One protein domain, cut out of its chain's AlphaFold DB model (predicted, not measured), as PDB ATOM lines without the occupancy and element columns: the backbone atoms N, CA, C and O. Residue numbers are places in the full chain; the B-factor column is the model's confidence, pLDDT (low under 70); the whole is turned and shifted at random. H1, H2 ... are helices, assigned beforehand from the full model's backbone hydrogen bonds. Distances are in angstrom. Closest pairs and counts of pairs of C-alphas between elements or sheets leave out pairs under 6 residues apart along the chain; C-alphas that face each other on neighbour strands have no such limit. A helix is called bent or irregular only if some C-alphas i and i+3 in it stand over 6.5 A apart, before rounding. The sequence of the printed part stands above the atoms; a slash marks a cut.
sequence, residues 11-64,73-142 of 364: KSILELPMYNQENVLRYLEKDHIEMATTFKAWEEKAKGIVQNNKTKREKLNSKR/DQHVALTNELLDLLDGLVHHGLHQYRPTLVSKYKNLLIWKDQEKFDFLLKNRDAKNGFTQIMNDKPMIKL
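Overview. This is residues 11 to 64 and 73 to 142 of the 364 residues of an uncharacterized protein of Bifidobacterium adolescentis (UniProt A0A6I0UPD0). Four helices, H3 to H6, run lengthwise in a bundle, with H4 and H5 side by side between H3 on one side and H6 on the other, and residues 54 to 64, of which 54 to 62 belong to the long H3, stick out past the rest. H2 folds back beside the beginning of H3, and the short H1, H7 and H8 gather at the end away from that arm. The printed part has 124 residues with eight named helices, H1 to H8 in order, and no named strand; its class is all helix. It is only just compact, close to loose, with a radius of gyration of the C-alphas of 16.4 A, and spans 60 by 29 by 22 A.

Arrangement. Start at H1, residues 11 to 15, which is close to but not clearly touching H8, residues 138 to 142; their closest C-alphas, of Ile 13 and Ile 140, are 7.0 A apart. Next find the hairpin of H2, residues 24 to 31, and H3, residues 33 to 62: they touch at Glu 29 and Ala 36, C-alphas 5.4 A apart, opposite ways at a shallow tilt of 29 degrees. After the cut comes the hub, H4, residues 73 to 91, which touches three helices. With H3, at its residues 35 to 46 alone, the closest C-alphas are those of Ala 46 and Leu 78, 7.1 A, opposite ways at a shallow tilt of 21 degrees. With H5, residues 95 to 106, H4 makes a hairpin, opposite ways at a shallow tilt of 16 degrees; their closest C-alphas, of Leu 89 and His 95, are 5.9 A apart. With H6, residues 111 to 127, the C-alphas of Leu 83 and Leu 121 come closest, 6.6 A, the same way at a shallow tilt of 32 degrees, only just short of steep. H3 and H6 are apart. H7, residues 130 to 136, and H8 only just touch, only at the corner, with 3 pairs of C-alphas within 8 A; the closest, of Met 134 and Lys 141, are 5.6 A apart. In H1, H3, H7 and H8 every O i to N i+4 pair is within hydrogen-bond range; in H2 it is 3 of 4, H4 14 of 15, H5 6 of 8 and H6 12 of 13.

Along the chain. Find C-alpha 11 at (-15.490, -25.678, 8.802), where H1 begins. H3 runs 43.6 A from C-alpha 33 at (3.532, -14.119, 16.638) to C-alpha 62, H4 27.2 A and H6 25.0 A. H5, 16.9 A long, is irregular: C-alphas 96 and 99 are 7.3 A apart. H8 ends at C-alpha 142, (-18.847, -13.754, 2.615).

Size, cuts and confidence. The C-alphas of Lys 11 and Arg 64, the two farthest apart, are 60.5 A apart. Residues 65 to 72 are not printed, and C-alphas 64 and 73 are 25.2 A apart across the cut. Of the links printed whole, H1 to H2 is short and the others are tight. The model's pLDDT is under 70 at residues 57, 60 to 64 and 73.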
ATOM      1  N   LYS A  11     -15.325 -25.374   7.375       84.56
ATOM      2  CA  LYS A  11     -15.490 -25.678   8.802       84.56
ATOM      3  C   LYS A  11     -14.659 -24.735   9.673       84.56
ATOM      4  O   LYS A  11     -15.201 -24.095  10.571       84.56
ATOM      5  N   SER A  12     -13.378 -24.588   9.358       83.06
ATOM      6  CA  SER A  12     -12.463 -23.703  10.071       83.06
ATOM      7  C   SER A  12     -12.964 -22.258  10.026       83.06
ATOM      8  O   SER A  12     -12.985 -21.596  11.057       83.06
ATOM      9  N   ILE A  13     -13.469 -21.779   8.879       84.62
ATOM     10  CA  ILE A  13     -14.040 -20.420   8.756       84.62
ATOM     11  C   ILE A  13     -15.283 -20.238   9.638       84.62
ATOM     12  O   ILE A  13     -15.458 -19.187  10.253       84.62
ATOM     13  N   LEU A  14     -16.156 -21.244   9.718       86.69
ATOM     14  CA  LEU A  14     -17.346 -21.195  10.576       86.69
ATOM     15  C   LEU A  14     -16.975 -21.141  12.065       86.69
ATOM     16  O   LEU A  14     -17.692 -20.525  12.860       86.69
ATOM     17  N   GLU A  15     -15.838 -21.720  12.436       86.69
ATOM     18  CA  GLU A  15     -15.306 -21.709  13.799       86.69
ATOM     19  C   GLU A  15     -14.486 -20.443  14.103       86.69
ATOM     20  O   GLU A  15     -14.471 -19.999  15.254       86.69
ATOM     21  N   LEU A  16     -13.921 -19.777  13.083       81.69
ATOM     22  CA  LEU A  16     -13.094 -18.576  13.245       81.69
ATOM     23  C   LEU A  16     -13.784 -17.498  14.092       81.69
ATOM     24  O   LEU A  16     -14.950 -17.161  13.852       81.69
ATOM     25  N   PRO A  17     -13.082 -16.897  15.063       79.81
ATOM     26  CA  PRO A  17     -13.622 -15.784  15.829       79.81
ATOM     27  C   PRO A  17     -13.895 -14.585  14.916       79.81
ATOM     28  O   PRO A  17     -13.131 -14.317  13.994       79.81
ATOM     29  N   MET A  18     -14.962 -13.834  15.202       80.88
ATOM     30  CA  MET A  18     -15.236 -12.584  14.491       80.88
ATOM     31  C   MET A  18     -14.211 -11.532  14.926       80.88
ATOM     32  O   MET A  18     -14.234 -11.079  16.073       80.88
ATOM     33  N   TYR A  19     -13.325 -11.138  14.019       80.75
ATOM     34  CA  TYR A  19     -12.350 -10.075  14.261       80.75
ATOM     35  C   TYR A  19     -12.695  -8.787  13.515       80.75
ATOM     36  O   TYR A  19     -13.380  -8.776  12.492       80.75
ATOM     37  N   ASN A  20     -12.202  -7.681  14.058       82.69
ATOM     38  CA  ASN A  20     -12.330  -6.330  13.541       82.69
ATOM     39  C   ASN A  20     -10.940  -5.668  13.487       82.69
ATOM     40  O   ASN A  20      -9.923  -6.285  13.809       82.69
ATOM     41  N   GLN A  21     -10.885  -4.404  13.073       84.31
ATOM     42  CA  GLN A  21      -9.624  -3.662  12.969       84.31
ATOM     43  C   GLN A  21      -8.860  -3.568  14.308       84.31
ATOM     44  O   GLN A  21      -7.635  -3.476  14.309       84.31
ATOM     45  N   GLU A  22      -9.551  -3.621  15.447       84.50
ATOM     46  CA  GLU A  22      -8.956  -3.433  16.775       84.50
ATOM     47  C   GLU A  22      -8.300  -4.710  17.306       84.50
ATOM     48  O   GLU A  22      -7.263  -4.654  17.967       84.50
ATOM     49  N   ASN A  23      -8.887  -5.875  17.018       87.25
ATOM     50  CA  ASN A  23      -8.470  -7.142  17.617       87.25
ATOM     51  C   ASN A  23      -7.813  -8.126  16.636       87.25
ATOM     52  O   ASN A  23      -7.255  -9.119  17.097       87.25
ATOM     53  N   VAL A  24      -7.816  -7.859  15.322       87.75
ATOM     54  CA  VAL A  24      -7.259  -8.777  14.306       87.75
ATOM     55  C   VAL A  24      -5.813  -9.184  14.598       87.75
ATOM     56  O   VAL A  24      -5.473 -10.358  14.480       87.75
ATOM     57  N   LEU A  25      -4.982  -8.252  15.073       90.25
ATOM     58  CA  LEU A  25      -3.607  -8.570  15.453       90.25
ATOM     59  C   LEU A  25      -3.528  -9.478  16.677       90.25
ATOM     60  O   LEU A  25      -2.670 -10.341  16.699       90.25
ATOM     61  N   ARG A  26      -4.417  -9.334  17.667       89.06
ATOM     62  CA  ARG A  26      -4.413 -10.209  18.855       89.06
ATOM     63  C   ARG A  26      -4.703 -11.661  18.478       89.06
ATOM     64  O   ARG A  26      -4.150 -12.571  19.077       89.06
ATOM     65  N   TYR A  27      -5.564 -11.872  17.481       86.38
ATOM     66  CA  TYR A  27      -5.812 -13.208  16.939       86.38
ATOM     67  C   TYR A  27      -4.623 -13.727  16.141       86.38
ATOM     68  O   TYR A  27      -4.258 -14.885  16.301       86.38
ATOM     69  N   LEU A  28      -3.992 -12.866  15.338       87.00
ATOM     70  CA  LEU A  28      -2.772 -13.219  14.620       87.00
ATOM     71  C   LEU A  28      -1.635 -13.581  15.593       87.00
ATOM     72  O   LEU A  28      -0.922 -14.541  15.353       87.00
ATOM     73  N   GLU A  29      -1.509 -12.884  16.724       89.62
ATOM     74  CA  GLU A  29      -0.499 -13.153  17.760       89.62
ATOM     75  C   GLU A  29      -0.640 -14.513  18.429       89.62
ATOM     76  O   GLU A  29       0.344 -15.019  18.955       89.62
ATOM     77  N   LYS A  30      -1.836 -15.106  18.431       85.12
ATOM     78  CA  LYS A  30      -2.052 -16.386  19.101       85.12
ATOM     79  C   LYS A  30      -1.243 -17.507  18.444       85.12
ATOM     80  O   LYS A  30      -0.602 -18.280  19.148       85.12
ATOM     81  N   ASP A  31      -1.268 -17.548  17.114       82.44
ATOM     82  CA  ASP A  31      -0.720 -18.658  16.328       82.44
ATOM     83  C   ASP A  31       0.380 -18.201  15.334       82.44
ATOM     84  O   ASP A  31       1.108 -19.025  14.786       82.44
ATOM     85  N   HIS A  32       0.556 -16.886  15.124       89.12
ATOM     86  CA  HIS A  32       1.496 -16.277  14.166       89.12
ATOM     87  C   HIS A  32       2.182 -15.020  14.735       89.12
ATOM     88  O   HIS A  32       2.107 -13.925  14.163       89.12
ATOM     89  N   ILE A  33       2.869 -15.191  15.871       91.75
ATOM     90  CA  ILE A  33       3.532 -14.119  16.638       91.75
ATOM     91  C   ILE A  33       4.414 -13.237  15.746       91.75
ATOM     92  O   ILE A  33       4.210 -12.028  15.709       91.75
ATOM     93  N   GLU A  34       5.342 -13.824  14.984       91.31
ATOM     94  CA  GLU A  34       6.309 -13.072  14.165       91.31
ATOM     95  C   GLU A  34       5.626 -12.138  13.155       91.31
ATOM     96  O   GLU A  34       5.977 -10.960  13.018       91.31
ATOM     97  N   MET A  35       4.592 -12.639  12.478       91.94
ATOM     98  CA  MET A  35       3.840 -11.855  11.505       91.94
ATOM     99  C   MET A  35       3.098 -10.704  12.185       91.94
ATOM    100  O   MET A  35       3.139  -9.569  11.704       91.94
ATOM    101  N   ALA A  36       2.467 -10.965  13.329       93.12
ATOM    102  CA  ALA A  36       1.804  -9.923  14.095       93.12
ATOM    103  C   ALA A  36       2.789  -8.870  14.621       93.12
ATOM    104  O   ALA A  36       2.493  -7.676  14.546       93.12
ATOM    105  N   THR A  37       3.973  -9.281  15.079       94.62
ATOM    106  CA  THR A  37       5.056  -8.371  15.472       94.62
ATOM    107  C   THR A  37       5.487  -7.489  14.305       94.62
ATOM    108  O   THR A  37       5.646  -6.283  14.486       94.62
ATOM    109  N   THR A  38       5.593  -8.042  13.096       95.06
ATOM    110  CA  THR A  38       6.012  -7.262  11.922       95.06
ATOM    111  C   THR A  38       4.940  -6.249  11.510       95.06
ATOM    112  O   THR A  38       5.260  -5.091  11.243       95.06
ATOM    113  N   PHE A  39       3.656  -6.622  11.565       95.56
ATOM    114  CA  PHE A  39       2.558  -5.669  11.367       95.56
ATOM    115  C   PHE A  39       2.537  -4.560  12.429       95.56
ATOM    116  O   PHE A  39       2.314  -3.401  12.084       95.56
ATOM    117  N   LYS A  40       2.794  -4.881  13.706       94.81
ATOM    118  CA  LYS A  40       2.897  -3.875  14.780       94.81
ATOM    119  C   LYS A  40       4.070  -2.922  14.558       94.81
ATOM    120  O   LYS A  40       3.899  -1.715  14.690       94.81
ATOM    121  N   ALA A  41       5.235  -3.446  14.181       94.81
ATOM    122  CA  ALA A  41       6.409  -2.633  13.881       94.81
ATOM    123  C   ALA A  41       6.151  -1.682  12.701       94.81
ATOM    124  O   ALA A  41       6.473  -0.494  12.776       94.81
ATOM    125  N   TRP A  42       5.509  -2.179  11.639       95.62
ATOM    126  CA  TRP A  42       5.096  -1.354  10.505       95.62
ATOM    127  C   TRP A  42       4.079  -0.276  10.914       95.62
ATOM    128  O   TRP A  42       4.217   0.881  10.520       95.62
ATOM    129  N   GLU A  43       3.091  -0.621  11.748       94.06
ATOM    130  CA  GLU A  43       2.074   0.314  12.245       94.06
ATOM    131  C   GLU A  43       2.697   1.488  13.017       94.06
ATOM    132  O   GLU A  43       2.347   2.644  12.767       94.06
ATOM    133  N   GLU A  44       3.648   1.215  13.912       93.62
ATOM    134  CA  GLU A  44       4.348   2.257  14.673       93.62
ATOM    135  C   GLU A  44       5.234   3.132  13.775       93.62
ATOM    136  O   GLU A  44       5.224   4.361  13.897       93.62
ATOM    137  N   LYS A  45       5.920   2.531  12.793       92.00
ATOM    138  CA  LYS A  45       6.683   3.271  11.774       92.00
ATOM    139  C   LYS A  45       5.779   4.216  10.971       92.00
ATOM    140  O   LYS A  45       6.112   5.390  10.800       92.00
ATOM    141  N   ALA A  46       4.621   3.735  10.519       90.06
ATOM    142  CA  ALA A  46       3.657   4.530   9.762       90.06
ATOM    143  C   ALA A  46       3.093   5.694  10.596       90.06
ATOM    144  O   ALA A  46       3.088   6.838  10.132       90.06
ATOM    145  N   LYS A  47       2.690   5.442  11.851       89.62
ATOM    146  CA  LYS A  47       2.224   6.491  12.780       89.62
ATOM    147  C   LYS A  47       3.289   7.562  13.017       89.62
ATOM    148  O   LYS A  47       2.967   8.749  12.972       89.62
ATOM    149  N   GLY A  48       4.545   7.157  13.219       86.31
ATOM    150  CA  GLY A  48       5.666   8.081  13.390       86.31
ATOM    151  C   GLY A  48       5.848   9.012  12.188       86.31
ATOM    152  O   GLY A  48       5.997  10.223  12.352       86.31
ATOM    153  N   ILE A  49       5.754   8.474  10.969       81.50
ATOM    154  CA  ILE A  49       5.855   9.258   9.728       81.50
ATOM    155  C   ILE A  49       4.670  10.227   9.578       81.50
ATOM    156  O   ILE A  49       4.874  11.408   9.278       81.50
ATOM    157  N   VAL A  50       3.438   9.776   9.841       79.44
ATOM    158  CA  VAL A  50       2.240  10.635   9.804       79.44
ATOM    159  C   VAL A  50       2.359  11.794  10.799       79.44
ATOM    160  O   VAL A  50       2.117  12.948  10.433       79.44
ATOM    161  N   GLN A  51       2.786  11.510  12.032       80.81
ATOM    162  CA  GLN A  51       2.964  12.522  13.070       80.81
ATOM    163  C   GLN A  51       4.063  13.528  12.700       80.81
ATOM    164  O   GLN A  51       3.843  14.737  12.781       80.81
ATOM    165  N   ASN A  52       5.211  13.052  12.211       78.44
ATOM    166  CA  ASN A  52       6.310  13.912  11.769       78.44
ATOM    167  C   ASN A  52       5.883  14.858  10.639       78.44
ATOM    168  O   ASN A  52       6.228  16.042  10.655       78.44
ATOM    169  N   ASN A  53       5.095  14.373   9.680       71.88
ATOM    170  CA  ASN A  53       4.579  15.196   8.588       71.88
ATOM    171  C   ASN A  53       3.548  16.225   9.052       71.88
ATOM    172  O   ASN A  53       3.555  17.355   8.557       71.88
ATOM    173  N   LYS A  54       2.696  15.871  10.021       74.94
ATOM    174  CA  LYS A  54       1.782  16.823  10.660       74.94
ATOM    175  C   LYS A  54       2.566  17.963  11.318       74.94
ATOM    176  O   LYS A  54       2.318  19.126  11.007       74.94
ATOM    177  N   THR A  55       3.583  17.636  12.114       76.56
ATOM    178  CA  THR A  55       4.450  18.630  12.764       76.56
ATOM    179  C   THR A  55       5.234  19.478  11.755       76.56
ATOM    180  O   THR A  55       5.377  20.686  11.946       76.56
ATOM    181  N   LYS A  56       5.726  18.891  10.652       72.31
ATOM    182  CA  LYS A  56       6.374  19.645   9.560       72.31
ATOM    183  C   LYS A  56       5.406  20.639   8.906       72.31
ATOM    184  O   LYS A  56       5.784  21.790   8.708       72.31
ATOM    185  N   ARG A  57       4.159  20.233   8.627       67.12
ATOM    186  CA  ARG A  57       3.110  21.104   8.059       67.12
ATOM    187  C   ARG A  57       2.730  22.254   8.986       67.12
ATOM    188  O   ARG A  57       2.622  23.383   8.526       67.12
ATOM    189  N   GLU A  58       2.568  21.988  10.280       73.25
ATOM    190  CA  GLU A  58       2.278  23.021  11.286       73.25
ATOM    191  C   GLU A  58       3.401  24.071  11.345       73.25
ATOM    192  O   GLU A  58       3.135  25.274  11.319       73.25
ATOM    193  N   LYS A  59       4.665  23.624  11.311       70.38
ATOM    194  CA  LYS A  59       5.838  24.510  11.250       70.38
ATOM    195  C   LYS A  59       5.900  25.322   9.954       70.38
ATOM    196  O   LYS A  59       6.201  26.512  10.012       70.38
ATOM    197  N   LEU A  60       5.594  24.728   8.802       64.69
ATOM    198  CA  LEU A  60       5.599  25.434   7.514       64.69
ATOM    199  C   LEU A  60       4.477  26.479   7.413       64.69
ATOM    200  O   LEU A  60       4.720  27.622   7.023       64.69
ATOM    201  N   ASN A  61       3.270  26.123   7.860       63.00
ATOM    202  CA  ASN A  61       2.125  27.034   7.896       63.00
ATOM    203  C   ASN A  61       2.371  28.229   8.830       63.00
ATOM    204  O   ASN A  61       1.942  29.340   8.524       63.00
ATOM    205  N   SER A  62       3.120  28.033   9.924       66.19
ATOM    206  CA  SER A  62       3.539  29.125  10.814       66.19
ATOM    207  C   SER A  62       4.538  30.100  10.167       66.19
ATOM    208  O   SER A  62       4.625  31.252  10.585       66.19
ATOM    209  N   LYS A  63       5.252  29.669   9.115       68.00
ATOM    210  CA  LYS A  63       6.264  30.462   8.395       68.00
ATOM    211  C   LYS A  63       5.748  31.140   7.116       68.00
ATOM    212  O   LYS A  63       6.525  31.816   6.450       68.00
ATOM    213  N   ARG A  64       4.456  31.008   6.771       55.53
ATOM    214  CA  ARG A  64       3.850  31.502   5.505       55.53
ATOM    215  C   ARG A  64       4.559  31.013   4.227       55.53
ATOM    216  O   ARG A  64       4.414  31.627   3.174       55.53
ATOM    217  N   ASP A  73      10.409   9.515  -0.521       65.50
ATOM    218  CA  ASP A  73      10.699   8.106  -0.844       65.50
ATOM    219  C   ASP A  73      10.279   7.147   0.289       65.50
ATOM    220  O   ASP A  73       9.905   5.992   0.057       65.50
ATOM    221  N   GLN A  74      10.246   7.652   1.526       70.50
ATOM    222  CA  GLN A  74       9.770   6.938   2.714       70.50
ATOM    223  C   GLN A  74       8.308   6.463   2.609       70.50
ATOM    224  O   GLN A  74       7.966   5.405   3.142       70.50
ATOM    225  N   HIS A  75       7.438   7.205   1.921       73.19
ATOM    226  CA  HIS A  75       6.025   6.845   1.756       73.19
ATOM    227  C   HIS A  75       5.822   5.718   0.738       73.19
ATOM    228  O   HIS A  75       5.060   4.774   0.980       73.19
ATOM    229  N   VAL A  76       6.594   5.750  -0.350       77.75
ATOM    230  CA  VAL A  76       6.621   4.672  -1.344       77.75
ATOM    231  C   VAL A  76       7.154   3.382  -0.713       77.75
ATOM    232  O   VAL A  76       6.580   2.313  -0.934       77.75
ATOM    233  N   ALA A  77       8.193   3.478   0.125       84.88
ATOM    234  CA  ALA A  77       8.727   2.345   0.879       84.88
ATOM    235  C   ALA A  77       7.686   1.745   1.843       84.88
ATOM    236  O   ALA A  77       7.455   0.539   1.801       84.88
ATOM    237  N   LEU A  78       6.985   2.571   2.632       88.62
ATOM    238  CA  LEU A  78       5.908   2.112   3.525       88.62
ATOM    239  C   LEU A  78       4.796   1.370   2.779       88.62
ATOM    240  O   LEU A  78       4.304   0.348   3.261       88.62
ATOM    241  N   THR A  79       4.397   1.888   1.617       90.25
ATOM    242  CA  THR A  79       3.353   1.284   0.782       90.25
ATOM    243  C   THR A  79       3.781  -0.098   0.287       90.25
ATOM    244  O   THR A  79       3.000  -1.045   0.370       90.25
ATOM    245  N   ASN A  80       5.024  -0.241  -0.185       91.00
ATOM    246  CA  ASN A  80       5.561  -1.530  -0.624       91.00
ATOM    247  C   ASN A  80       5.720  -2.519   0.540       91.00
ATOM    248  O   ASN A  80       5.290  -3.661   0.408       91.00
ATOM    249  N   GLU A  81       6.232  -2.070   1.692       93.75
ATOM    250  CA  GLU A  81       6.340  -2.892   2.906       93.75
ATOM    251  C   GLU A  81       4.971  -3.437   3.338       93.75
ATOM    252  O   GLU A  81       4.843  -4.621   3.643       93.75
ATOM    253  N   LEU A  82       3.918  -2.609   3.306       94.88
ATOM    254  CA  LEU A  82       2.563  -3.067   3.622       94.88
ATOM    255  C   LEU A  82       2.080  -4.131   2.633       94.88
ATOM    256  O   LEU A  82       1.487  -5.127   3.043       94.88
ATOM    257  N   LEU A  83       2.321  -3.937   1.334       93.69
ATOM    258  CA  LEU A  83       1.951  -4.915   0.310       93.69
ATOM    259  C   LEU A  83       2.687  -6.249   0.505       93.69
ATOM    260  O   LEU A  83       2.066  -7.303   0.367       93.69
ATOM    261  N   ASP A  84       3.968  -6.213   0.877       93.56
ATOM    262  CA  ASP A  84       4.768  -7.406   1.168       93.56
ATOM    263  C   ASP A  84       4.251  -8.146   2.410       93.56
ATOM    264  O   ASP A  84       4.079  -9.365   2.374       93.56
ATOM    265  N   LEU A  85       3.900  -7.422   3.480       94.25
ATOM    266  CA  LEU A  85       3.280  -8.011   4.673       94.25
ATOM    267  C   LEU A  85       1.943  -8.681   4.359       94.25
ATOM    268  O   LEU A  85       1.661  -9.790   4.824       94.25
ATOM    269  N   LEU A  86       1.113  -8.023   3.550       93.38
ATOM    270  CA  LEU A  86      -0.157  -8.593   3.127       93.38
ATOM    271  C   LEU A  86       0.074  -9.853   2.293       93.38
ATOM    272  O   LEU A  86      -0.651 -10.834   2.473       93.38
ATOM    273  N   ASP A  87       1.058  -9.863   1.391       90.19
ATOM    274  CA  ASP A  87       1.431 -11.055   0.623       90.19
ATOM    275  C   ASP A  87       1.950 -12.173   1.522       90.19
ATOM    276  O   ASP A  87       1.613 -13.336   1.290       90.19
ATOM    277  N   GLY A  88       2.645 -11.838   2.608       89.31
ATOM    278  CA  GLY A  88       2.980 -12.770   3.681       89.31
ATOM    279  C   GLY A  88       1.760 -13.543   4.190       89.31
ATOM    280  O   GLY A  88       1.819 -14.770   4.275       89.31
ATOM    281  N   LEU A  89       0.621 -12.876   4.419       88.06
ATOM    282  CA  LEU A  89      -0.618 -13.553   4.840       88.06
ATOM    283  C   LEU A  89      -1.079 -14.601   3.822       88.06
ATOM    284  O   LEU A  89      -1.557 -15.662   4.207       88.06
ATOM    285  N   VAL A  90      -0.939 -14.323   2.523       81.38
ATOM    286  CA  VAL A  90      -1.374 -15.251   1.468       81.38
ATOM    287  C   VAL A  90      -0.503 -16.501   1.453       81.38
ATOM    288  O   VAL A  90      -1.026 -17.607   1.375       81.38
ATOM    289  N   HIS A  91       0.811 -16.352   1.599       81.88
ATOM    290  CA  HIS A  91       1.725 -17.496   1.625       81.88
ATOM    291  C   HIS A  91       1.517 -18.397   2.851       81.88
ATOM    292  O   HIS A  91       1.701 -19.607   2.753       81.88
ATOM    293  N   HIS A  92       1.072 -17.832   3.976       81.38
ATOM    294  CA  HIS A  92       0.838 -18.573   5.220       81.38
ATOM    295  C   HIS A  92      -0.593 -19.119   5.363       81.38
ATOM    296  O   HIS A  92      -0.932 -19.661   6.410       81.38
ATOM    297  N   GLY A  93      -1.452 -18.978   4.346       79.62
ATOM    298  CA  GLY A  93      -2.846 -19.435   4.431       79.62
ATOM    299  C   GLY A  93      -3.752 -18.547   5.290       79.62
ATOM    300  O   GLY A  93      -4.855 -18.937   5.656       79.62
ATOM    301  N   LEU A  94      -3.307 -17.332   5.608       83.44
ATOM    302  CA  LEU A  94      -3.950 -16.381   6.520       83.44
ATOM    303  C   LEU A  94      -4.823 -15.358   5.794       83.44
ATOM    304  O   LEU A  94      -4.991 -14.206   6.214       83.44
ATOM    305  N   HIS A  95      -5.389 -15.792   4.671       82.81
ATOM    306  CA  HIS A  95      -6.186 -14.991   3.746       82.81
ATOM    307  C   HIS A  95      -7.340 -14.265   4.438       82.81
ATOM    308  O   HIS A  95      -7.706 -13.155   4.049       82.81
ATOM    309  N   GLN A  96      -7.900 -14.877   5.481       79.44
ATOM    310  CA  GLN A  96      -9.016 -14.350   6.243       79.44
ATOM    311  C   GLN A  96      -8.688 -12.971   6.847       79.44
ATOM    312  O   GLN A  96      -9.547 -12.085   6.816       79.44
ATOM    313  N   TYR A  97      -7.470 -12.742   7.352       85.25
ATOM    314  CA  TYR A  97      -7.115 -11.495   8.047       85.25
ATOM    315  C   TYR A  97      -6.842 -10.328   7.087       85.25
ATOM    316  O   TYR A  97      -6.949  -9.164   7.486       85.25
ATOM    317  N   ARG A  98      -6.516 -10.624   5.819       87.50
ATOM    318  CA  ARG A  98      -6.008  -9.651   4.837       87.50
ATOM    319  C   ARG A  98      -6.930  -8.438   4.656       87.50
ATOM    320  O   ARG A  98      -6.425  -7.330   4.812       87.50
ATOM    321  N   PRO A  99      -8.254  -8.551   4.424       85.25
ATOM    322  CA  PRO A  99      -9.078  -7.356   4.205       85.25
ATOM    323  C   PRO A  99      -9.244  -6.489   5.446       85.25
ATOM    324  O   PRO A  99      -9.311  -5.266   5.336       85.25
ATOM    325  N   THR A 100      -9.296  -7.097   6.634       87.19
ATOM    326  CA  THR A 100      -9.372  -6.343   7.887       87.19
ATOM    327  C   THR A 100      -8.088  -5.552   8.110       87.19
ATOM    328  O   THR A 100      -8.161  -4.383   8.480       87.19
ATOM    329  N   LEU A 101      -6.926  -6.148   7.821       91.44
ATOM    330  CA  LEU A 101      -5.626  -5.475   7.911       91.44
ATOM    331  C   LEU A 101      -5.459  -4.403   6.823       91.44
ATOM    332  O   LEU A 101      -5.012  -3.305   7.136       91.44
ATOM    333  N   VAL A 102      -5.914  -4.652   5.589       91.19
ATOM    334  CA  VAL A 102      -6.003  -3.628   4.528       91.19
ATOM    335  C   VAL A 102      -6.834  -2.438   5.004       91.19
ATOM    336  O   VAL A 102      -6.382  -1.300   4.941       91.19
ATOM    337  N   SER A 103      -8.034  -2.694   5.526       88.62
ATOM    338  CA  SER A 103      -8.944  -1.648   5.992       88.62
ATOM    339  C   SER A 103      -8.378  -0.872   7.187       88.62
ATOM    340  O   SER A 103      -8.532   0.345   7.245       88.62
ATOM    341  N   LYS A 104      -7.688  -1.560   8.105       90.50
ATOM    342  CA  LYS A 104      -7.006  -0.947   9.249       90.50
ATOM    343  C   LYS A 104      -5.862  -0.029   8.801       90.50
ATOM    344  O   LYS A 104      -5.744   1.086   9.301       90.50
ATOM    345  N   TYR A 105      -5.021  -0.496   7.878       92.38
ATOM    346  CA  TYR A 105      -3.731   0.136   7.590       92.38
ATOM    347  C   TYR A 105      -3.718   1.089   6.407       92.38
ATOM    348  O   TYR A 105      -2.898   2.005   6.395       92.38
ATOM    349  N   LYS A 106      -4.652   0.957   5.463       89.94
ATOM    350  CA  LYS A 106      -4.769   1.883   4.331       89.94
ATOM    351  C   LYS A 106      -4.848   3.339   4.793       89.94
ATOM    352  O   LYS A 106      -4.174   4.194   4.236       89.94
ATOM    353  N   ASN A 107      -5.602   3.613   5.856       87.50
ATOM    354  CA  ASN A 107      -5.794   4.973   6.365       87.50
ATOM    355  C   ASN A 107      -4.538   5.585   7.011       87.50
ATOM    356  O   ASN A 107      -4.521   6.785   7.267       87.50
ATOM    357  N   LEU A 108      -3.496   4.784   7.275       87.62
ATOM    358  CA  LEU A 108      -2.198   5.276   7.747       87.62
ATOM    359  C   LEU A 108      -1.276   5.701   6.594       87.62
ATOM    360  O   LEU A 108      -0.267   6.361   6.834       87.62
ATOM    361  N   LEU A 109      -1.614   5.353   5.349       85.81
ATOM    362  CA  LEU A 109      -0.924   5.856   4.165       85.81
ATOM    363  C   LEU A 109      -1.386   7.284   3.853       85.81
ATOM    364  O   LEU A 109      -2.516   7.676   4.153       85.81
ATOM    365  N   ILE A 110      -0.531   8.062   3.192       81.25
ATOM    366  CA  ILE A 110      -0.928   9.370   2.663       81.25
ATOM    367  C   ILE A 110      -1.956   9.200   1.542       81.25
ATOM    368  O   ILE A 110      -1.933   8.209   0.822       81.25
ATOM    369  N   TRP A 111      -2.827  10.192   1.353       77.81
ATOM    370  CA  TRP A 111      -3.947  10.109   0.406       77.81
ATOM    371  C   TRP A 111      -3.538   9.664  -1.014       77.81
ATOM    372  O   TRP A 111      -4.137   8.742  -1.559       77.81
ATOM    373  N   LYS A 112      -2.450  10.222  -1.567       79.12
ATOM    374  CA  LYS A 112      -1.916   9.840  -2.891       79.12
ATOM    375  C   LYS A 112      -1.505   8.362  -2.968       79.12
ATOM    376  O   LYS A 112      -1.699   7.708  -3.990       79.12
ATOM    377  N   ASP A 113      -0.955   7.828  -1.881       83.75
ATOM    378  CA  ASP A 113      -0.544   6.429  -1.810       83.75
ATOM    379  C   ASP A 113      -1.717   5.498  -1.523       83.75
ATOM    380  O   ASP A 113      -1.667   4.351  -1.942       83.75
ATOM    381  N   GLN A 114      -2.800   5.966  -0.894       87.31
ATOM    382  CA  GLN A 114      -4.017   5.165  -0.716       87.31
ATOM    383  C   GLN A 114      -4.644   4.767  -2.058       87.31
ATOM    384  O   GLN A 114      -5.059   3.619  -2.219       87.31
ATOM    385  N   GLU A 115      -4.688   5.691  -3.024       81.56
ATOM    386  CA  GLU A 115      -5.198   5.418  -4.375       81.56
ATOM    387  C   GLU A 115      -4.281   4.451  -5.133       81.56
ATOM    388  O   GLU A 115      -4.733   3.468  -5.726       81.56
ATOM    389  N   LYS A 116      -2.964   4.687  -5.064       87.12
ATOM    390  CA  LYS A 116      -1.962   3.814  -5.687       87.12
ATOM    391  C   LYS A 116      -1.954   2.419  -5.058       87.12
ATOM    392  O   LYS A 116      -1.785   1.423  -5.763       87.12
ATOM    393  N   PHE A 117      -2.155   2.340  -3.747       90.75
ATOM    394  CA  PHE A 117      -2.173   1.105  -2.979       90.75
ATOM    395  C   PHE A 117      -3.276   0.160  -3.456       90.75
ATOM    396  O   PHE A 117      -2.982  -1.007  -3.694       90.75
ATOM    397  N   ASP A 118      -4.503   0.642  -3.682       89.31
ATOM    398  CA  ASP A 118      -5.600  -0.211  -4.168       89.31
ATOM    399  C   ASP A 118      -5.267  -0.858  -5.523       89.31
ATOM    400  O   ASP A 118      -5.508  -2.051  -5.735       89.31
ATOM    401  N   PHE A 119      -4.672  -0.084  -6.438       89.06
ATOM    402  CA  PHE A 119      -4.250  -0.580  -7.748       89.06
ATOM    403  C   PHE A 119      -3.140  -1.635  -7.632       89.06
ATOM    404  O   PHE A 119      -3.218  -2.703  -8.246       89.06
ATOM    405  N   LEU A 120      -2.114  -1.360  -6.821       91.69
ATOM    406  CA  LEU A 120      -1.005  -2.289  -6.593       91.69
ATOM    407  C   LEU A 120      -1.468  -3.572  -5.895       91.69
ATOM    408  O   LEU A 120      -1.060  -4.664  -6.298       91.69
ATOM    409  N   LEU A 121      -2.346  -3.444  -4.900       91.81
ATOM    410  CA  LEU A 121      -2.932  -4.560  -4.171       91.81
ATOM    411  C   LEU A 121      -3.711  -5.468  -5.121       91.81
ATOM    412  O   LEU A 121      -3.457  -6.667  -5.144       91.81
ATOM    413  N   LYS A 122      -4.577  -4.904  -5.971       89.44
ATOM    414  CA  LYS A 122      -5.345  -5.673  -6.961       89.44
ATOM    415  C   LYS A 122      -4.440  -6.454  -7.920       89.44
ATOM    416  O   LYS A 122      -4.705  -7.618  -8.217       89.44
ATOM    417  N   ASN A 123      -3.353  -5.839  -8.386       89.44
ATOM    418  CA  ASN A 123      -2.386  -6.509  -9.257       89.44
ATOM    419  C   ASN A 123      -1.642  -7.642  -8.537       89.44
ATOM    420  O   ASN A 123      -1.418  -8.701  -9.125       89.44
ATOM    421  N   ARG A 124      -1.267  -7.443  -7.267       89.75
ATOM    422  CA  ARG A 124      -0.655  -8.495  -6.443       89.75
ATOM    423  C   ARG A 124      -1.641  -9.623  -6.155       89.75
ATOM    424  O   ARG A 124      -1.268 -10.774  -6.339       89.75
ATOM    425  N   ASP A 125      -2.895  -9.310  -5.835       88.56
ATOM    426  CA  ASP A 125      -3.964 -10.283  -5.575       88.56
ATOM    427  C   ASP A 125      -4.258 -11.191  -6.776       88.56
ATOM    428  O   ASP A 125      -4.662 -12.345  -6.612       88.56
ATOM    429  N   ALA A 126      -4.083 -10.678  -7.997       85.12
ATOM    430  CA  ALA A 126      -4.172 -11.484  -9.210       85.12
ATOM    431  C   ALA A 126      -2.953 -12.412  -9.359       85.12
ATOM    432  O   ALA A 126      -3.106 -13.594  -9.656       85.12
ATOM    433  N   LYS A 127      -1.740 -11.901  -9.107       86.88
ATOM    434  CA  LYS A 127      -0.480 -12.651  -9.267       86.88
ATOM    435  C   LYS A 127      -0.262 -13.721  -8.196       86.88
ATOM    436  O   LYS A 127       0.189 -14.819  -8.505       86.88
ATOM    437  N   ASN A 128      -0.575 -13.413  -6.941       83.56
ATOM    438  CA  ASN A 128      -0.384 -14.319  -5.806       83.56
ATOM    439  C   ASN A 128      -1.529 -15.347  -5.670       83.56
ATOM    440  O   ASN A 128      -1.467 -16.241  -4.827       83.56
ATOM    441  N   GLY A 129      -2.564 -15.253  -6.515       80.81
ATOM    442  CA  GLY A 129      -3.710 -16.159  -6.524       80.81
ATOM    443  C   GLY A 129      -4.758 -15.884  -5.442       80.81
ATOM    444  O   GLY A 129      -5.702 -16.662  -5.332       80.81
ATOM    445  N   PHE A 130      -4.649 -14.794  -4.673       83.38
ATOM    446  CA  PHE A 130      -5.655 -14.406  -3.680       83.38
ATOM    447  C   PHE A 130      -7.034 -14.233  -4.322       83.38
ATOM    448  O   PHE A 130      -8.015 -14.760  -3.808       83.38
ATOM    449  N   THR A 131      -7.111 -13.582  -5.488       82.12
ATOM    450  CA  THR A 131      -8.384 -13.408  -6.213       82.12
ATOM    451  C   THR A 131      -9.025 -14.754  -6.556       82.12
ATOM    452  O   THR A 131     -10.231 -14.919  -6.386       82.12
ATOM    453  N   GLN A 132      -8.219 -15.730  -6.983       82.31
ATOM    454  CA  GLN A 132      -8.699 -17.073  -7.296       82.31
ATOM    455  C   GLN A 132      -9.233 -17.773  -6.041       82.31
ATOM    456  O   GLN A 132     -10.355 -18.260  -6.054       82.31
ATOM    457  N   ILE A 133      -8.494 -17.723  -4.926       79.69
ATOM    458  CA  ILE A 133      -8.918 -18.307  -3.641       79.69
ATOM    459  C   ILE A 133     -10.256 -17.719  -3.181       79.69
ATOM    460  O   ILE A 133     -11.144 -18.450  -2.746       79.69
ATOM    461  N   MET A 134     -10.421 -16.399  -3.299       78.19
ATOM    462  CA  MET A 134     -11.657 -15.715  -2.919       78.19
ATOM    463  C   MET A 134     -12.858 -16.112  -3.788       78.19
ATOM    464  O   MET A 134     -13.989 -16.072  -3.299       78.19
ATOM    465  N   ASN A 135     -12.623 -16.482  -5.049       78.62
ATOM    466  CA  ASN A 135     -13.657 -16.980  -5.954       78.62
ATOM    467  C   ASN A 135     -13.957 -18.468  -5.709       78.62
ATOM    468  O   ASN A 135     -15.122 -18.848  -5.679       78.62
ATOM    469  N   ASP A 136     -12.931 -19.286  -5.462       80.38
ATOM    470  CA  ASP A 136     -13.070 -20.726  -5.210       80.38
ATOM    471  C   ASP A 136     -13.730 -21.023  -3.852       80.38
ATOM    472  O   ASP A 136     -14.343 -22.076  -3.664       80.38
ATOM    473  N   LYS A 137     -13.592 -20.101  -2.889       81.81
ATOM    474  CA  LYS A 137     -14.108 -20.214  -1.518       81.81
ATOM    475  C   LYS A 137     -15.025 -19.035  -1.179       81.81
ATOM    476  O   LYS A 137     -14.638 -18.142  -0.412       81.81
ATOM    477  N   PRO A 138     -16.276 -19.032  -1.676       87.25
ATOM    478  CA  PRO A 138     -17.198 -17.923  -1.458       87.25
ATOM    479  C   PRO A 138     -17.516 -17.703   0.030       87.25
ATOM    480  O   PRO A 138     -17.867 -16.587   0.414       87.25
ATOM    481  N   MET A 139     -17.333 -18.709   0.899       88.19
ATOM    482  CA  MET A 139     -17.497 -18.554   2.350       88.19
ATOM    483  C   MET A 139     -16.486 -17.564   2.957       88.19
ATOM    484  O   MET A 139     -16.863 -16.752   3.803       88.19
ATOM    485  N   ILE A 140     -15.232 -17.549   2.476       82.81
ATOM    486  CA  ILE A 140     -14.220 -16.553   2.885       82.81
ATOM    487  C   ILE A 140     -14.660 -15.164   2.413       82.81
ATOM    488  O   ILE A 140     -14.653 -14.199   3.178       82.81
ATOM    489  N   LYS A 141     -15.103 -15.063   1.155       85.25
ATOM    490  CA  LYS A 141     -15.616 -13.814   0.568       85.25
ATOM    491  C   LYS A 141     -16.786 -13.257   1.370       85.25
ATOM    492  O   LYS A 141     -16.841 -12.052   1.620       85.25
ATOM    493  N   LEU A 142     -17.690 -14.123   1.814       89.25
ATOM    494  CA  LEU A 142     -18.847 -13.754   2.615       89.25
ATOM    495  C   LEU A 142     -18.468 -13.308   4.028       89.25
ATOM    496  O   LEU A 142     -18.955 -12.268   4.479       89.25
TER     497      LEU A 142